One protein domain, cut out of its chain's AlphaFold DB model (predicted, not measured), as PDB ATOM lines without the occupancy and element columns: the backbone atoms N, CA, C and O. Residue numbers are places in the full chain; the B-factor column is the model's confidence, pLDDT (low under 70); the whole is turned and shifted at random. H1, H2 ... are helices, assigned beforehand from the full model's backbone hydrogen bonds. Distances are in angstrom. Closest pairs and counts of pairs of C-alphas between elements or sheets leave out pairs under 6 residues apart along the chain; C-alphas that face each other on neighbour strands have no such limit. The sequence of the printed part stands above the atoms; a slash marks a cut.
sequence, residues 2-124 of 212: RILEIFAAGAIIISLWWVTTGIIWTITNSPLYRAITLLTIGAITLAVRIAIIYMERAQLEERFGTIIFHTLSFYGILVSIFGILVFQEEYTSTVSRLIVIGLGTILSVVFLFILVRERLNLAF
ATOM      1  N   ARG A   2     306.402 242.062 459.402       61.69
ATOM      2  CA  ARG A   2     307.230 243.174 459.939       61.69
ATOM      3  C   ARG A   2     307.009 244.562 459.307       61.69
ATOM      4  O   ARG A   2     307.116 245.568 459.988       61.69
ATOM      5  N   ILE A   3     306.660 244.633 458.020       56.22
ATOM      6  CA  ILE A   3     306.395 245.914 457.331       56.22
ATOM      7  C   ILE A   3     305.137 246.606 457.885       56.22
ATOM      8  O   ILE A   3     305.117 247.823 458.032       56.22
ATOM      9  N   LEU A   4     304.103 245.835 458.244       53.44
ATOM     10  CA  LEU A   4     302.845 246.387 458.750       53.44
ATOM     11  C   LEU A   4     303.031 247.041 460.131       53.44
ATOM     12  O   LEU A   4     302.441 248.081 460.407       53.44
ATOM     13  N   GLU A   5     303.895 246.460 460.967       63.84
ATOM     14  CA  GLU A   5     304.248 246.992 462.289       63.84
ATOM     15  C   GLU A   5     305.028 248.308 462.183       63.84
ATOM     16  O   GLU A   5     304.776 249.235 462.949       63.84
ATOM     17  N   ILE A   6     305.910 248.432 461.185       68.50
ATOM     18  CA  ILE A   6     306.661 249.669 460.920       68.50
ATOM     19  C   ILE A   6     305.715 250.795 460.480       68.50
ATOM     20  O   ILE A   6     305.822 251.917 460.977       68.50
ATOM     21  N   PHE A   7     304.749 250.506 459.603       66.69
ATOM     22  CA  PHE A   7     303.747 251.499 459.199       66.69
ATOM     23  C   PHE A   7     302.820 251.900 460.352       66.69
ATOM     24  O   PHE A   7     302.527 253.086 460.508       66.69
ATOM     25  N   ALA A   8     302.399 250.945 461.185       65.88
ATOM     26  CA  ALA A   8     301.577 251.227 462.359       65.88
ATOM     27  C   ALA A   8     302.319 252.115 463.373       65.88
ATOM     28  O   ALA A   8     301.762 253.105 463.851       65.88
ATOM     29  N   ALA A   9     303.596 251.824 463.642       68.50
ATOM     30  CA  ALA A   9     304.434 252.647 464.508       68.50
ATOM     31  C   ALA A   9     304.633 254.062 463.938       68.50
ATOM     32  O   ALA A   9     304.493 255.046 464.664       68.50
ATOM     33  N   GLY A  10     304.878 254.180 462.627       73.31
ATOM     34  CA  GLY A  10     305.001 255.472 461.948       73.31
ATOM     35  C   GLY A  10     303.728 256.319 462.046       73.31
ATOM     36  O   GLY A  10     303.797 257.503 462.373       73.31
ATOM     37  N   ALA A  11     302.558 255.708 461.841       66.56
ATOM     38  CA  ALA A  11     301.274 256.399 461.943       66.56
ATOM     39  C   ALA A  11     301.003 256.924 463.365       66.56
ATOM     40  O   ALA A  11     300.555 258.062 463.522       66.56
ATOM     41  N   ILE A  12     301.322 256.144 464.403       71.69
ATOM     42  CA  ILE A  12     301.147 256.549 465.810       71.69
ATOM     43  C   ILE A  12     302.049 257.740 466.158       71.69
ATOM     44  O   ILE A  12     301.581 258.710 466.756       71.69
ATOM     45  N   ILE A  13     303.319 257.705 465.742       73.62
ATOM     46  CA  ILE A  13     304.278 258.787 466.006       73.62
ATOM     47  C   ILE A  13     303.830 260.087 465.326       73.62
ATOM     48  O   ILE A  13     303.827 261.141 465.961       73.62
ATOM     49  N   ILE A  14     303.383 260.015 464.068       74.44
ATOM     50  CA  ILE A  14     302.866 261.182 463.336       74.44
ATOM     51  C   ILE A  14     301.627 261.753 464.040       74.44
ATOM     52  O   ILE A  14     301.522 262.964 464.220       74.44
ATOM     53  N   SER A  15     300.715 260.890 464.489       67.81
ATOM     54  CA  SER A  15     299.476 261.300 465.163       67.81
ATOM     55  C   SER A  15     299.749 262.036 466.479       67.81
ATOM     56  O   SER A  15     299.212 263.119 466.713       67.81
ATOM     57  N   LEU A  16     300.632 261.489 467.323       71.75
ATOM     58  CA  LEU A  16     301.032 262.107 468.595       71.75
ATOM     59  C   LEU A  16     301.731 263.457 468.385       71.75
ATOM     60  O   LEU A  16     301.580 264.391 469.180       71.75
ATOM     61  N   TRP A  17     302.464 263.587 467.284       76.12
ATOM     62  CA  TRP A  17     303.154 264.821 466.946       76.12
ATOM     63  C   TRP A  17     302.197 265.928 466.469       76.12
ATOM     64  O   TRP A  17     302.342 267.082 466.871       76.12
ATOM     65  N   TRP A  18     301.144 265.590 465.715       72.25
ATOM     66  CA  TRP A  18     300.074 266.539 465.360       72.25
ATOM     67  C   TRP A  18     299.287 267.036 466.577       72.25
ATOM     68  O   TRP A  18     298.966 268.221 466.666       72.25
ATOM     69  N   VAL A  19     299.007 266.158 467.546       71.94
ATOM     70  CA  VAL A  19     298.291 266.542 468.775       71.94
ATOM     71  C   VAL A  19     299.122 267.516 469.607       71.94
ATOM     72  O   VAL A  19     298.621 268.550 470.041       71.94
ATOM     73  N   THR A  20     300.409 267.229 469.795       74.88
ATOM     74  CA  THR A  20     301.289 268.093 470.596       74.88
ATOM     75  C   THR A  20     301.543 269.440 469.920       74.88
ATOM     76  O   THR A  20     301.448 270.474 470.577       74.88
ATOM     77  N   THR A  21     301.771 269.468 468.605       68.94
ATOM     78  CA  THR A  21     301.935 270.727 467.855       68.94
ATOM     79  C   THR A  21     300.652 271.554 467.805       68.94
ATOM     80  O   THR A  21     300.723 272.770 467.973       68.94
ATOM     81  N   GLY A  22     299.479 270.925 467.672       66.19
ATOM     82  CA  GLY A  22     298.184 271.605 467.743       66.19
ATOM     83  C   GLY A  22     297.918 272.245 469.110       66.19
ATOM     84  O   GLY A  22     297.523 273.408 469.177       66.19
ATOM     85  N   ILE A  23     298.204 271.527 470.203       69.62
ATOM     86  CA  ILE A  23     298.067 272.062 471.568       69.62
ATOM     87  C   ILE A  23     299.008 273.251 471.765       69.62
ATOM     88  O   ILE A  23     298.576 274.311 472.218       69.62
ATOM     89  N   ILE A  24     300.277 273.124 471.375       65.62
ATOM     90  CA  ILE A  24     301.239 274.207 471.578       65.62
ATOM     91  C   ILE A  24     300.894 275.430 470.708       65.62
ATOM     92  O   ILE A  24     300.973 276.555 471.198       65.62
ATOM     93  N   TRP A  25     300.399 275.233 469.479       63.72
ATOM     94  CA  TRP A  25     299.924 276.309 468.596       63.72
ATOM     95  C   TRP A  25     298.813 277.149 469.238       63.72
ATOM     96  O   TRP A  25     298.790 278.370 469.079       63.72
ATOM     97  N   THR A  26     297.894 276.524 469.981       63.97
ATOM     98  CA  THR A  26     296.807 277.261 470.653       63.97
ATOM     99  C   THR A  26     297.283 278.123 471.822       63.97
ATOM    100  O   THR A  26     296.615 279.095 472.167       63.97
ATOM    101  N   ILE A  27     298.441 277.808 472.406       66.75
ATOM    102  CA  ILE A  27     298.952 278.473 473.610       66.75
ATOM    103  C   ILE A  27     299.878 279.646 473.250       66.75
ATOM    104  O   ILE A  27     299.901 280.657 473.952       66.75
ATOM    105  N   THR A  28     300.625 279.568 472.145       62.38
ATOM    106  CA  THR A  28     301.625 280.583 471.777       62.38
ATOM    107  C   THR A  28     301.151 281.475 470.627       62.38
ATOM    108  O   THR A  28     301.267 281.162 469.443       62.38
ATOM    109  N   ASN A  29     300.651 282.668 470.966       68.69
ATOM    110  CA  ASN A  29     300.173 283.652 469.984       68.69
ATOM    111  C   ASN A  29     301.299 284.509 469.359       68.69
ATOM    112  O   ASN A  29     301.024 285.502 468.688       68.69
ATOM    113  N   SER A  30     302.574 284.170 469.589       77.56
ATOM    114  CA  SER A  30     303.690 284.978 469.100       77.56
ATOM    115  C   SER A  30     304.034 284.645 467.636       77.56
ATOM    116  O   SER A  30     304.170 283.471 467.272       77.56
ATOM    117  N   PRO A  31     304.215 285.660 466.769       75.50
ATOM    118  CA  PRO A  31     304.507 285.448 465.348       75.50
ATOM    119  C   PRO A  31     305.852 284.739 465.123       75.50
ATOM    120  O   PRO A  31     305.985 283.947 464.191       75.50
ATOM    121  N   LEU A  32     306.826 284.956 466.015       73.88
ATOM    122  CA  LEU A  32     308.129 284.289 465.981       73.88
ATOM    123  C   LEU A  32     308.001 282.774 466.204       73.88
ATOM    124  O   LEU A  32     308.612 281.986 465.487       73.88
ATOM    125  N   TYR A  33     307.180 282.359 467.174       70.56
ATOM    126  CA  TYR A  33     306.993 280.945 467.484       70.56
ATOM    127  C   TYR A  33     306.345 280.206 466.313       70.56
ATOM    128  O   TYR A  33     306.791 279.121 465.957       70.56
ATOM    129  N   ARG A  34     305.377 280.849 465.645       69.44
ATOM    130  CA  ARG A  34     304.730 280.322 464.435       69.44
ATOM    131  C   ARG A  34     305.726 280.070 463.309       69.44
ATOM    132  O   ARG A  34     305.712 278.990 462.718       69.44
ATOM    133  N   ALA A  35     306.616 281.029 463.050       73.06
ATOM    134  CA  ALA A  35     307.663 280.875 462.044       73.06
ATOM    135  C   ALA A  35     308.600 279.701 462.377       73.06
ATOM    136  O   ALA A  35     308.901 278.884 461.508       73.06
ATOM    137  N   ILE A  36     308.993 279.562 463.647       73.75
ATOM    138  CA  ILE A  36     309.854 278.465 464.109       73.75
ATOM    139  C   ILE A  36     309.148 277.110 463.971       73.75
ATOM    140  O   ILE A  36     309.751 276.174 463.455       73.75
ATOM    141  N   THR A  37     307.872 276.992 464.358       72.00
ATOM    142  CA  THR A  37     307.110 275.742 464.184       72.00
ATOM    143  C   THR A  37     306.950 275.350 462.721       72.00
ATOM    144  O   THR A  37     307.059 274.175 462.387       72.00
ATOM    145  N   LEU A  38     306.742 276.309 461.816       74.19
ATOM    146  CA  LEU A  38     306.655 276.007 460.385       74.19
ATOM    147  C   LEU A  38     308.000 275.521 459.826       74.19
ATOM    148  O   LEU A  38     308.031 274.567 459.047       74.19
ATOM    149  N   LEU A  39     309.114 276.113 460.268       73.75
ATOM    150  CA  LEU A  39     310.459 275.678 459.881       73.75
ATOM    151  C   LEU A  39     310.795 274.283 460.414       73.75
ATOM    152  O   LEU A  39     311.351 273.470 459.675       73.75
ATOM    153  N   THR A  40     310.435 273.968 461.660       70.75
ATOM    154  CA  THR A  40     310.676 272.632 462.225       70.75
ATOM    155  C   THR A  40     309.811 271.573 461.553       70.75
ATOM    156  O   THR A  40     310.313 270.486 461.265       70.75
ATOM    157  N   ILE A  41     308.558 271.893 461.207       75.38
ATOM    158  CA  ILE A  41     307.696 270.985 460.440       75.38
ATOM    159  C   ILE A  41     308.270 270.716 459.048       75.38
ATOM    160  O   ILE A  41     308.340 269.555 458.629       75.38
ATOM    161  N   GLY A  42     308.742 271.756 458.358       74.44
ATOM    162  CA  GLY A  42     309.412 271.626 457.063       74.44
ATOM    163  C   GLY A  42     310.691 270.786 457.136       74.44
ATOM    164  O   GLY A  42     310.913 269.908 456.303       74.44
ATOM    165  N   ALA A  43     311.514 270.993 458.167       68.38
ATOM    166  CA  ALA A  43     312.751 270.241 458.366       68.38
ATOM    167  C   ALA A  43     312.498 268.760 458.695       68.38
ATOM    168  O   ALA A  43     313.174 267.888 458.149       68.38
ATOM    169  N   ILE A  44     311.506 268.454 459.539       74.06
ATOM    170  CA  ILE A  44     311.148 267.072 459.899       74.06
ATOM    171  C   ILE A  44     310.558 266.340 458.698       74.06
ATOM    172  O   ILE A  44     310.953 265.208 458.421       74.06
ATOM    173  N   THR A  45     309.671 266.986 457.938       73.81
ATOM    174  CA  THR A  45     309.165 266.389 456.696       73.81
ATOM    175  C   THR A  45     310.303 266.122 455.715       73.81
ATOM    176  O   THR A  45     310.384 265.007 455.208       73.81
ATOM    177  N   LEU A  46     311.235 267.060 455.510       74.06
ATOM    178  CA  LEU A  46     312.420 266.851 454.665       74.06
ATOM    179  C   LEU A  46     313.310 265.693 455.159       74.06
ATOM    180  O   LEU A  46     313.748 264.873 454.355       74.06
ATOM    181  N   ALA A  47     313.555 265.587 456.464       65.56
ATOM    182  CA  ALA A  47     314.369 264.515 457.036       65.56
ATOM    183  C   ALA A  47     313.715 263.135 456.853       65.56
ATOM    184  O   ALA A  47     314.379 262.184 456.438       65.56
ATOM    185  N   VAL A  48     312.399 263.036 457.073       75.44
ATOM    186  CA  VAL A  48     311.623 261.818 456.792       75.44
ATOM    187  C   VAL A  48     311.658 261.489 455.295       75.44
ATOM    188  O   VAL A  48     311.818 260.323 454.939       75.44
ATOM    189  N   ARG A  49     311.606 262.498 454.407       65.75
ATOM    190  CA  ARG A  49     311.780 262.299 452.956       65.75
ATOM    191  C   ARG A  49     313.129 261.666 452.627       65.75
ATOM    192  O   ARG A  49     313.162 260.692 451.882       65.75
ATOM    193  N   ILE A  50     314.223 262.195 453.176       68.75
ATOM    194  CA  ILE A  50     315.578 261.677 452.922       68.75
ATOM    195  C   ILE A  50     315.710 260.246 453.453       68.75
ATOM    196  O   ILE A  50     316.237 259.388 452.750       68.75
ATOM    197  N   ALA A  51     315.189 259.965 454.651       64.75
ATOM    198  CA  ALA A  51     315.254 258.638 455.261       64.75
ATOM    199  C   ALA A  51     314.484 257.572 454.460       64.75
ATOM    200  O   ALA A  51     314.982 256.461 454.285       64.75
ATOM    201  N   ILE A  52     313.302 257.909 453.928       62.31
ATOM    202  CA  ILE A  52     312.509 256.992 453.094       62.31
ATOM    203  C   ILE A  52     313.216 256.723 451.761       62.31
ATOM    204  O   ILE A  52     313.368 255.563 451.397       62.31
ATOM    205  N   ILE A  53     313.743 257.760 451.097       61.50
ATOM    206  CA  ILE A  53     314.532 257.607 449.859       61.50
ATOM    207  C   ILE A  53     315.762 256.716 450.097       61.50
ATOM    208  O   ILE A  53     316.134 255.912 449.243       61.50
ATOM    209  N   TYR A  54     316.395 256.835 451.268       59.47
ATOM    210  CA  TYR A  54     317.556 256.016 451.622       59.47
ATOM    211  C   TYR A  54     317.185 254.543 451.854       59.47
ATOM    212  O   TYR A  54     317.937 253.653 451.462       59.47
ATOM    213  N   MET A  55     316.012 254.280 452.439       56.00
ATOM    214  CA  MET A  55     315.466 252.930 452.633       56.00
ATOM    215  C   MET A  55     314.984 252.292 451.315       56.00
ATOM    216  O   MET A  55     315.048 251.075 451.159       56.00
ATOM    217  N   GLU A  56     314.553 253.103 450.346       54.38
ATOM    218  CA  GLU A  56     313.995 252.683 449.050       54.38
ATOM    219  C   GLU A  56     315.050 252.158 448.053       54.38
ATOM    220  O   GLU A  56     314.709 251.493 447.078       54.38
ATOM    221  N   ARG A  57     316.355 252.341 448.321       51.78
ATOM    222  CA  ARG A  57     317.429 251.698 447.532       51.78
ATOM    223  C   ARG A  57     317.513 250.171 447.705       51.78
ATOM    224  O   ARG A  57     318.273 249.526 446.984       51.78
ATOM    225  N   ALA A  58     316.735 249.571 448.608       53.50
ATOM    226  CA  ALA A  58     316.655 248.124 448.798       53.50
ATOM    227  C   ALA A  58     315.479 247.507 448.005       53.50
ATOM    228  O   ALA A  58     314.458 247.143 448.571       53.50
ATOM    229  N   GLN A  59     315.672 247.386 446.686       59.12
ATOM    230  CA  GLN A  59     314.929 246.557 445.715       59.12
ATOM    231  C   GLN A  59     313.391 246.744 445.556       59.12
ATOM    232  O   GLN A  59     312.594 246.264 446.354       59.12
ATOM    233  N   LEU A  60     313.018 247.239 444.356       51.00
ATOM    234  CA  LEU A  60     311.795 246.922 443.575       51.00
ATOM    235  C   LEU A  60     310.466 247.701 443.807       51.00
ATOM    236  O   LEU A  60     309.392 247.113 443.710       51.00
ATOM    237  N   GLU A  61     310.487 249.038 443.952       54.72
ATOM    238  CA  GLU A  61     309.273 249.903 443.845       54.72
ATOM    239  C   GLU A  61     309.472 251.245 443.073       54.72
ATOM    240  O   GLU A  61     308.768 252.226 443.297       54.72
ATOM    241  N   GLU A  62     310.376 251.303 442.089       52.88
ATOM    242  CA  GLU A  62     310.911 252.548 441.479       52.88
ATOM    243  C   GLU A  62     309.951 253.565 440.805       52.88
ATOM    244  O   GLU A  62     310.412 254.610 440.351       52.88
ATOM    245  N   ARG A  63     308.635 253.344 440.709       57.44
ATOM    246  CA  ARG A  63     307.716 254.367 440.139       57.44
ATOM    247  C   ARG A  63     306.578 254.785 441.049       57.44
ATOM    248  O   ARG A  63     306.047 255.885 440.902       57.44
ATOM    249  N   PHE A  64     306.193 253.937 441.991       57.25
ATOM    250  CA  PHE A  64     304.985 254.168 442.777       57.25
ATOM    251  C   PHE A  64     305.269 254.959 444.054       57.25
ATOM    252  O   PHE A  64     304.438 255.789 444.432       57.25
ATOM    253  N   GLY A  65     306.456 254.793 444.652       64.12
ATOM    254  CA  GLY A  65     306.908 255.615 445.776       64.12
ATOM    255  C   GLY A  65     306.941 257.095 445.407       64.12
ATOM    256  O   GLY A  65     306.324 257.919 446.080       64.12
ATOM    257  N   THR A  66     307.532 257.423 444.257       67.56
ATOM    258  CA  THR A  66     307.645 258.800 443.754       67.56
ATOM    259  C   THR A  66     306.282 259.457 443.506       67.56
ATOM    260  O   THR A  66     306.086 260.609 443.890       67.56
ATOM    261  N   ILE A  67     305.308 258.740 442.928       66.12
ATOM    262  CA  ILE A  67     303.965 259.293 442.666       66.12
ATOM    263  C   ILE A  67     303.230 259.577 443.978       66.12
ATOM    264  O   ILE A  67     302.818 260.712 444.205       66.12
ATOM    265  N   ILE A  68     303.132 258.587 444.874       68.81
ATOM    266  CA  ILE A  68     302.466 258.750 446.179       68.81
ATOM    267  C   ILE A  68     303.113 259.896 446.963       68.81
ATOM    268  O   ILE A  68     302.433 260.722 447.573       68.81
ATOM    269  N   PHE A  69     304.436 259.987 446.893       68.50
ATOM    270  CA  PHE A  69     305.222 261.023 447.536       68.50
ATOM    271  C   PHE A  69     304.944 262.428 446.998       68.50
ATOM    272  O   PHE A  69     304.773 263.359 447.791       68.50
ATOM    273  N   HIS A  70     304.882 262.610 445.675       74.81
ATOM    274  CA  HIS A  70     304.516 263.899 445.088       74.81
ATOM    275  C   HIS A  70     303.076 264.277 445.436       74.81
ATOM    276  O   HIS A  70     302.828 265.429 445.791       74.81
ATOM    277  N   THR A  71     302.151 263.315 445.428       70.62
ATOM    278  CA  THR A  71     300.747 263.579 445.747       70.62
ATOM    279  C   THR A  71     300.543 263.966 447.212       70.62
ATOM    280  O   THR A  71     299.866 264.955 447.488       70.62
ATOM    281  N   LEU A  72     301.185 263.270 448.158       72.44
ATOM    282  CA  LEU A  72     301.137 263.635 449.581       72.44
ATOM    283  C   LEU A  72     301.797 264.995 449.849       72.44
ATOM    284  O   LEU A  72     301.288 265.775 450.653       72.44
ATOM    285  N   SER A  73     302.892 265.313 449.149       75.38
ATOM    286  CA  SER A  73     303.535 266.631 449.244       75.38
ATOM    287  C   SER A  73     302.612 267.750 448.801       75.38
ATOM    288  O   SER A  73     302.501 268.764 449.481       75.38
ATOM    289  N   PHE A  74     301.985 267.572 447.639       74.44
ATOM    290  CA  PHE A  74     301.115 268.572 447.047       74.44
ATOM    291  C   PHE A  74     299.897 268.813 447.936       74.44
ATOM    292  O   PHE A  74     299.544 269.957 448.210       74.44
ATOM    293  N   TYR A  75     299.326 267.736 448.478       72.88
ATOM    294  CA  TYR A  75     298.237 267.813 449.441       72.88
ATOM    295  C   TYR A  75     298.642 268.560 450.723       72.88
ATOM    296  O   TYR A  75     297.929 269.463 451.157       72.88
ATOM    297  N   GLY A  76     299.809 268.246 451.294       75.88
ATOM    298  CA  GLY A  76     300.337 268.952 452.463       75.88
ATOM    299  C   GLY A  76     300.516 270.451 452.211       75.88
ATOM    300  O   GLY A  76     300.069 271.265 453.015       75.88
ATOM    301  N   ILE A  77     301.083 270.816 451.057       79.06
ATOM    302  CA  ILE A  77     301.254 272.217 450.644       79.06
ATOM    303  C   ILE A  77     299.895 272.917 450.511       79.06
ATOM    304  O   ILE A  77     299.740 274.024 451.022       79.06
ATOM    305  N   LEU A  78     298.899 272.282 449.886       71.19
ATOM    306  CA  LEU A  78     297.555 272.852 449.752       71.19
ATOM    307  C   LEU A  78     296.902 273.112 451.109       71.19
ATOM    308  O   LEU A  78     296.372 274.199 451.325       71.19
ATOM    309  N   VAL A  79     296.975 272.153 452.036       74.06
ATOM    310  CA  VAL A  79     296.427 272.321 453.390       74.06
ATOM    311  C   VAL A  79     297.155 273.439 454.139       74.06
ATOM    312  O   VAL A  79     296.505 274.250 454.794       74.06
ATOM    313  N   SER A  80     298.482 273.541 454.011       76.69
ATOM    314  CA  SER A  80     299.251 274.634 454.616       76.69
ATOM    315  C   SER A  80     298.890 276.002 454.029       76.69
ATOM    316  O   SER A  80     298.686 276.942 454.792       76.69
ATOM    317  N   ILE A  81     298.755 276.119 452.703       76.69
ATOM    318  CA  ILE A  81     298.337 277.365 452.040       76.69
ATOM    319  C   ILE A  81     296.927 277.752 452.492       76.69
ATOM    320  O   ILE A  81     296.715 278.888 452.907       76.69
ATOM    321  N   PHE A  82     295.978 276.812 452.490       67.81
ATOM    322  CA  PHE A  82     294.618 277.067 452.972       67.81
ATOM    323  C   PHE A  82     294.591 277.464 454.449       67.81
ATOM    324  O   PHE A  82     293.858 278.378 454.816       67.81
ATOM    325  N   GLY A  83     295.417 276.835 455.289       71.31
ATOM    326  CA  GLY A  83     295.569 277.211 456.692       71.31
ATOM    327  C   GLY A  83     296.047 278.654 456.859       71.31
ATOM    328  O   GLY A  83     295.504 279.377 457.687       71.31
ATOM    329  N   ILE A  84     297.008 279.096 456.041       77.31
ATOM    330  CA  ILE A  84     297.498 280.482 456.040       77.31
ATOM    331  C   ILE A  84     296.404 281.446 455.561       77.31
ATOM    332  O   ILE A  84     296.173 282.460 456.216       77.31
ATOM    333  N   LEU A  85     295.701 281.123 454.470       71.50
ATOM    334  CA  LEU A  85     294.645 281.973 453.902       71.50
ATOM    335  C   LEU A  85     293.464 282.151 454.865       71.50
ATOM    336  O   LEU A  85     293.040 283.274 455.114       71.50
ATOM    337  N   VAL A  86     292.990 281.063 455.480       68.81
ATOM    338  CA  VAL A  86     291.916 281.104 456.490       68.81
ATOM    339  C   VAL A  86     292.329 281.915 457.725       68.81
ATOM    340  O   VAL A  86     291.474 282.473 458.413       68.81
ATOM    341  N   PHE A  87     293.631 281.993 458.012       67.19
ATOM    342  CA  PHE A  87     294.156 282.750 459.144       67.19
ATOM    343  C   PHE A  87     294.335 284.245 458.847       67.19
ATOM    344  O   PHE A  87     294.323 285.043 459.782       67.19
ATOM    345  N   GLN A  88     294.509 284.635 457.579       75.44
ATOM    346  CA  GLN A  88     294.696 286.041 457.207       75.44
ATOM    347  C   GLN A  88     293.401 286.856 457.226       75.44
ATOM    348  O   GLN A  88     293.467 288.073 457.371       75.44
ATOM    349  N   GLU A  89     292.235 286.218 457.154       63.84
ATOM    350  CA  GLU A  89     290.968 286.930 457.282       63.84
ATOM    351  C   GLU A  89     290.434 286.894 458.718       63.84
ATOM    352  O   GLU A  89     290.002 285.863 459.245       63.84
ATOM    353  N   GLU A  90     290.364 288.087 459.310       68.00
ATOM    354  CA  GLU A  90     289.660 288.424 460.557       68.00
ATOM    355  C   GLU A  90     288.134 288.150 460.480       68.00
ATOM    356  O   GLU A  90     287.407 288.344 461.447       68.00
ATOM    357  N   TYR A  91     287.647 287.650 459.336       54.06
ATOM    358  CA  TYR A  91     286.234 287.606 458.953       54.06
ATOM    359  C   TYR A  91     285.648 286.206 458.711       54.06
ATOM    360  O   TYR A  91     284.494 286.079 458.302       54.06
ATOM    361  N   THR A  92     286.391 285.131 458.979       60.44
ATOM    362  CA  THR A  92     285.828 283.778 458.879       60.44
ATOM    363  C   THR A  92     285.253 283.335 460.221       60.44
ATOM    364  O   THR A  92     285.981 283.107 461.188       60.44
ATOM    365  N   SER A  93     283.923 283.203 460.285       82.06
ATOM    366  CA  SER A  93     283.224 282.635 461.445       82.06
ATOM    367  C   SER A  93     283.847 281.296 461.871       82.06
ATOM    368  O   SER A  93     284.311 280.514 461.037       82.06
ATOM    369  N   THR A  94     283.824 280.977 463.167       80.12
ATOM    370  CA  THR A  94     284.326 279.692 463.697       80.12
ATOM    371  C   THR A  94     283.777 278.487 462.922       80.12
ATOM    372  O   THR A  94     284.481 277.504 462.701       80.12
ATOM    373  N   VAL A  95     282.537 278.596 462.440       81.38
ATOM    374  CA  VAL A  95     281.850 277.565 461.657       81.38
ATOM    375  C   VAL A  95     282.528 277.323 460.307       81.38
ATOM    376  O   VAL A  95     282.785 276.172 459.961       81.38
ATOM    377  N   SER A  96     282.892 278.369 459.556       77.50
ATOM    378  CA  SER A  96     283.552 278.192 458.254       77.50
ATOM    379  C   SER A  96     284.941 277.567 458.396       77.50
ATOM    380  O   SER A  96     285.331 276.748 457.567       77.50
ATOM    381  N   ARG A  97     285.656 277.863 459.491       77.44
ATOM    382  CA  ARG A  97     286.943 277.215 459.799       77.44
ATOM    383  C   ARG A  97     286.775 275.713 460.031       77.44
ATOM    384  O   ARG A  97     287.519 274.918 459.459       77.44
ATOM    385  N   LEU A  98     285.769 275.318 460.814       78.94
ATOM    386  CA  LEU A  98     285.471 273.907 461.083       78.94
ATOM    387  C   LEU A  98     285.022 273.155 459.825       78.94
ATOM    388  O   LEU A  98     285.435 272.016 459.626       78.94
ATOM    389  N   ILE A  99     284.236 273.792 458.950       83.69
ATOM    390  CA  ILE A  99     283.803 273.196 457.678       83.69
ATOM    391  C   ILE A  99     285.002 272.913 456.768       83.69
ATOM    392  O   ILE A  99     285.098 271.819 456.216       83.69
ATOM    393  N   VAL A 100     285.937 273.860 456.637       79.12
ATOM    394  CA  VAL A 100     287.129 273.682 455.791       79.12
ATOM    395  C   VAL A 100     288.017 272.554 456.322       79.12
ATOM    396  O   VAL A 100     288.434 271.688 455.552       79.12
ATOM    397  N   ILE A 101     288.255 272.509 457.637       77.56
ATOM    398  CA  ILE A 101     289.026 271.427 458.272       77.56
ATOM    399  C   ILE A 101     288.311 270.077 458.092       77.56
ATOM    400  O   ILE A 101     288.937 269.081 457.724       77.56
ATOM    401  N   GLY A 102     286.992 270.040 458.296       80.00
ATOM    402  CA  GLY A 102     286.174 268.842 458.111       80.00
ATOM    403  C   GLY A 102     286.227 268.312 456.677       80.00
ATOM    404  O   GLY A 102     286.497 267.135 456.461       80.00
ATOM    405  N   LEU A 103     286.057 269.181 455.679       83.81
ATOM    406  CA  LEU A 103     286.132 268.789 454.269       83.81
ATOM    407  C   LEU A 103     287.527 268.293 453.884       83.81
ATOM    408  O   LEU A 103     287.640 267.256 453.231       83.81
ATOM    409  N   GLY A 104     288.585 268.981 454.322       78.56
ATOM    410  CA  GLY A 104     289.959 268.547 454.073       78.56
ATOM    411  C   GLY A 104     290.233 267.161 454.662       78.56
ATOM    412  O   GLY A 104     290.727 266.270 453.973       78.56
ATOM    413  N   THR A 105     289.851 266.923 455.916       77.19
ATOM    414  CA  THR A 105     290.060 265.610 456.551       77.19
ATOM    415  C   THR A 105     289.284 264.493 455.847       77.19
ATOM    416  O   THR A 105     289.871 263.448 455.561       77.19
ATOM    417  N   ILE A 106     288.018 264.714 455.474       82.69
ATOM    418  CA  ILE A 106     287.211 263.726 454.736       82.69
ATOM    419  C   ILE A 106     287.842 263.406 453.376       82.69
ATOM    420  O   ILE A 106     288.019 262.232 453.044       82.69
ATOM    421  N   LEU A 107     288.227 264.428 452.603       81.06
ATOM    422  CA  LEU A 107     288.868 264.238 451.298       81.06
ATOM    423  C   LEU A 107     290.190 263.472 451.425       81.06
ATOM    424  O   LEU A 107     290.456 262.577 450.623       81.06
ATOM    425  N   SER A 108     290.978 263.765 452.462       77.81
ATOM    426  CA  SER A 108     292.216 263.041 452.759       77.81
ATOM    427  C   SER A 108     291.966 261.553 453.013       77.81
ATOM    428  O   SER A 108     292.641 260.711 452.420       77.81
ATOM    429  N   VAL A 109     290.969 261.213 453.837       79.19
ATOM    430  CA  VAL A 109     290.632 259.817 454.165       79.19
ATOM    431  C   VAL A 109     290.132 259.059 452.935       79.19
ATOM    432  O   VAL A 109     290.586 257.943 452.683       79.19
ATOM    433  N   VAL A 110     289.239 259.660 452.142       84.44
ATOM    434  CA  VAL A 110     288.726 259.048 450.903       84.44
ATOM    435  C   VAL A 110     289.863 258.793 449.915       84.44
ATOM    436  O   VAL A 110     289.946 257.712 449.331       84.44
ATOM    437  N   PHE A 111     290.770 259.754 449.759       79.25
ATOM    438  CA  PHE A 111     291.922 259.611 448.879       79.25
ATOM    439  C   PHE A 111     292.864 258.488 449.338       79.25
ATOM    440  O   PHE A 111     293.251 257.634 448.539       79.25
ATOM    441  N   LEU A 112     293.172 258.428 450.637       78.19
ATOM    442  CA  LEU A 112     293.995 257.368 451.225       78.19
ATOM    443  C   LEU A 112     293.342 255.988 451.027       78.19
ATOM    444  O   LEU A 112     294.013 255.034 450.638       78.19
ATOM    445  N   PHE A 113     292.020 255.889 451.202       80.56
ATOM    446  CA  PHE A 113     291.264 254.664 450.936       80.56
ATOM    447  C   PHE A 113     291.381 254.204 449.475       80.56
ATOM    448  O   PHE A 113     291.617 253.020 449.227       80.56
ATOM    449  N   ILE A 114     291.262 255.122 448.506       82.56
ATOM    450  CA  ILE A 114     291.427 254.809 447.076       82.56
ATOM    451  C   ILE A 114     292.840 254.281 446.809       82.56
ATOM    452  O   ILE A 114     292.979 253.214 446.210       82.56
ATOM    453  N   LEU A 115     293.872 254.955 447.327       75.75
ATOM    454  CA  LEU A 115     295.262 254.518 447.166       75.75
ATOM    455  C   LEU A 115     295.506 253.122 447.752       75.75
ATOM    456  O   LEU A 115     296.135 252.280 447.109       75.75
ATOM    457  N   VAL A 116     294.991 252.841 448.952       79.56
ATOM    458  CA  VAL A 116     295.119 251.518 449.588       79.56
ATOM    459  C   VAL A 116     294.395 250.448 448.775       79.56
ATOM    460  O   VAL A 116     294.930 249.358 448.566       79.56
ATOM    461  N   ARG A 117     293.192 250.750 448.277       77.44
ATOM    462  CA  ARG A 117     292.422 249.823 447.443       77.44
ATOM    463  C   ARG A 117     293.151 249.496 446.142       77.44
ATOM    464  O   ARG A 117     293.169 248.340 445.720       77.44
ATOM    465  N   GLU A 118     293.765 250.489 445.514       73.75
ATOM    466  CA  GLU A 118     294.519 250.308 444.276       73.75
ATOM    467  C   GLU A 118     295.804 249.498 444.508       73.75
ATOM    468  O   GLU A 118     296.090 248.569 443.751       73.75
ATOM    469  N   ARG A 119     296.498 249.730 445.634       64.62
ATOM    470  CA  ARG A 119     297.628 248.898 446.093       64.62
ATOM    471  C   ARG A 119     297.235 247.440 446.303       64.62
ATOM    472  O   ARG A 119     297.955 246.550 445.849       64.62
ATOM    473  N   LEU A 120     296.096 247.191 446.954       67.44
ATOM    474  CA  LEU A 120     295.589 245.833 447.131       67.44
ATOM    475  C   LEU A 120     295.388 245.163 445.774       67.44
ATOM    476  O   LEU A 120     295.805 244.030 445.616       67.44
ATOM    477  N   ASN A 121     294.860 245.863 444.771       65.38
ATOM    478  CA  ASN A 121     294.642 245.283 443.446       65.38
ATOM    479  C   ASN A 121     295.939 244.983 442.664       65.38
ATOM    480  O   ASN A 121     295.969 244.003 441.919       65.38
ATOM    481  N   LEU A 122     296.999 245.783 442.839       63.06
ATOM    482  CA  LEU A 122     298.285 245.638 442.134       63.06
ATOM    483  C   LEU A 122     299.183 244.536 442.720       63.06
ATOM    484  O   LEU A 122     299.860 243.829 441.976       63.06
ATOM    485  N   ALA A 123     299.147 244.315 444.039       62.03
ATOM    486  CA  ALA A 123     299.955 243.286 444.713       62.03
ATOM    487  C   ALA A 123     299.595 241.835 444.311       62.03
ATOM    488  O   ALA A 123     300.240 240.871 444.737       62.03
ATOM    489  N   PHE A 124     298.558 241.659 443.492       65.94
ATOM    490  CA  PHE A 124     298.107 240.359 443.023       65.94
ATOM    491  C   PHE A 124     298.700 239.942 441.680       65.94
ATOM    492  O   PHE A 124     298.276 238.914 441.176       65.94
TER     493      PHE A 124
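AT A GLANCE: This is residues 2 to 124 of the 212 residues of an uncharacterized protein of Candidatus Heimdallarchaeota archaeon LC_3 (UniProt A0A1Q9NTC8). Four long helices run up and down in turn, nearly side by side, as an open, C-shaped row H1, H2, H3, H4 with wide gaps between neighbours. The printed part has 123 residues, 106 of them in the four named helices, with no named strand; the class is all helix, and the whole is loose, with a radius of gyration of the C-alphas of 17.1 A and spans of 51 by 27 by 23 A.

IN THESE COORDINATES: H1, residues 2 to 27, begins at C-alpha (307.230, 243.174, 459.939) and is 38.7 A long. H2 is residues 31 to 56, 37.8 A; H3 residues 64 to 88, 36.5 A; H4 residues 94 to 122, 42.7 A, ending at C-alpha (298.285, 245.638, 442.134).

HOW THE PARTS SIT: H1 and H2 are close but not clearly touching, closest at C-alphas of Trp 25 and Arg 34, 7.5 A; they run opposite ways at a shallow tilt of 7 degrees. H2 and H3 are near each other, their closest C-alphas 8.3 A apart. H3 and H4 are close but not clearly touching, closest at C-alphas of Val 86 and Arg 97, 7.1 A; they run opposite ways at a shallow tilt of 3 degrees. H1 and H4 are apart. In H2, H3 and H4 every O i to N i+4 pair is within hydrogen-bond range; in H1, 21 of 22.

THE WHOLE: The printed part has no cut and no long link. Residues 2 to 20 of H1 stand free. Mean pLDDT of the printed part is 70.3; 56 residues are under 70, among them 49 to 69.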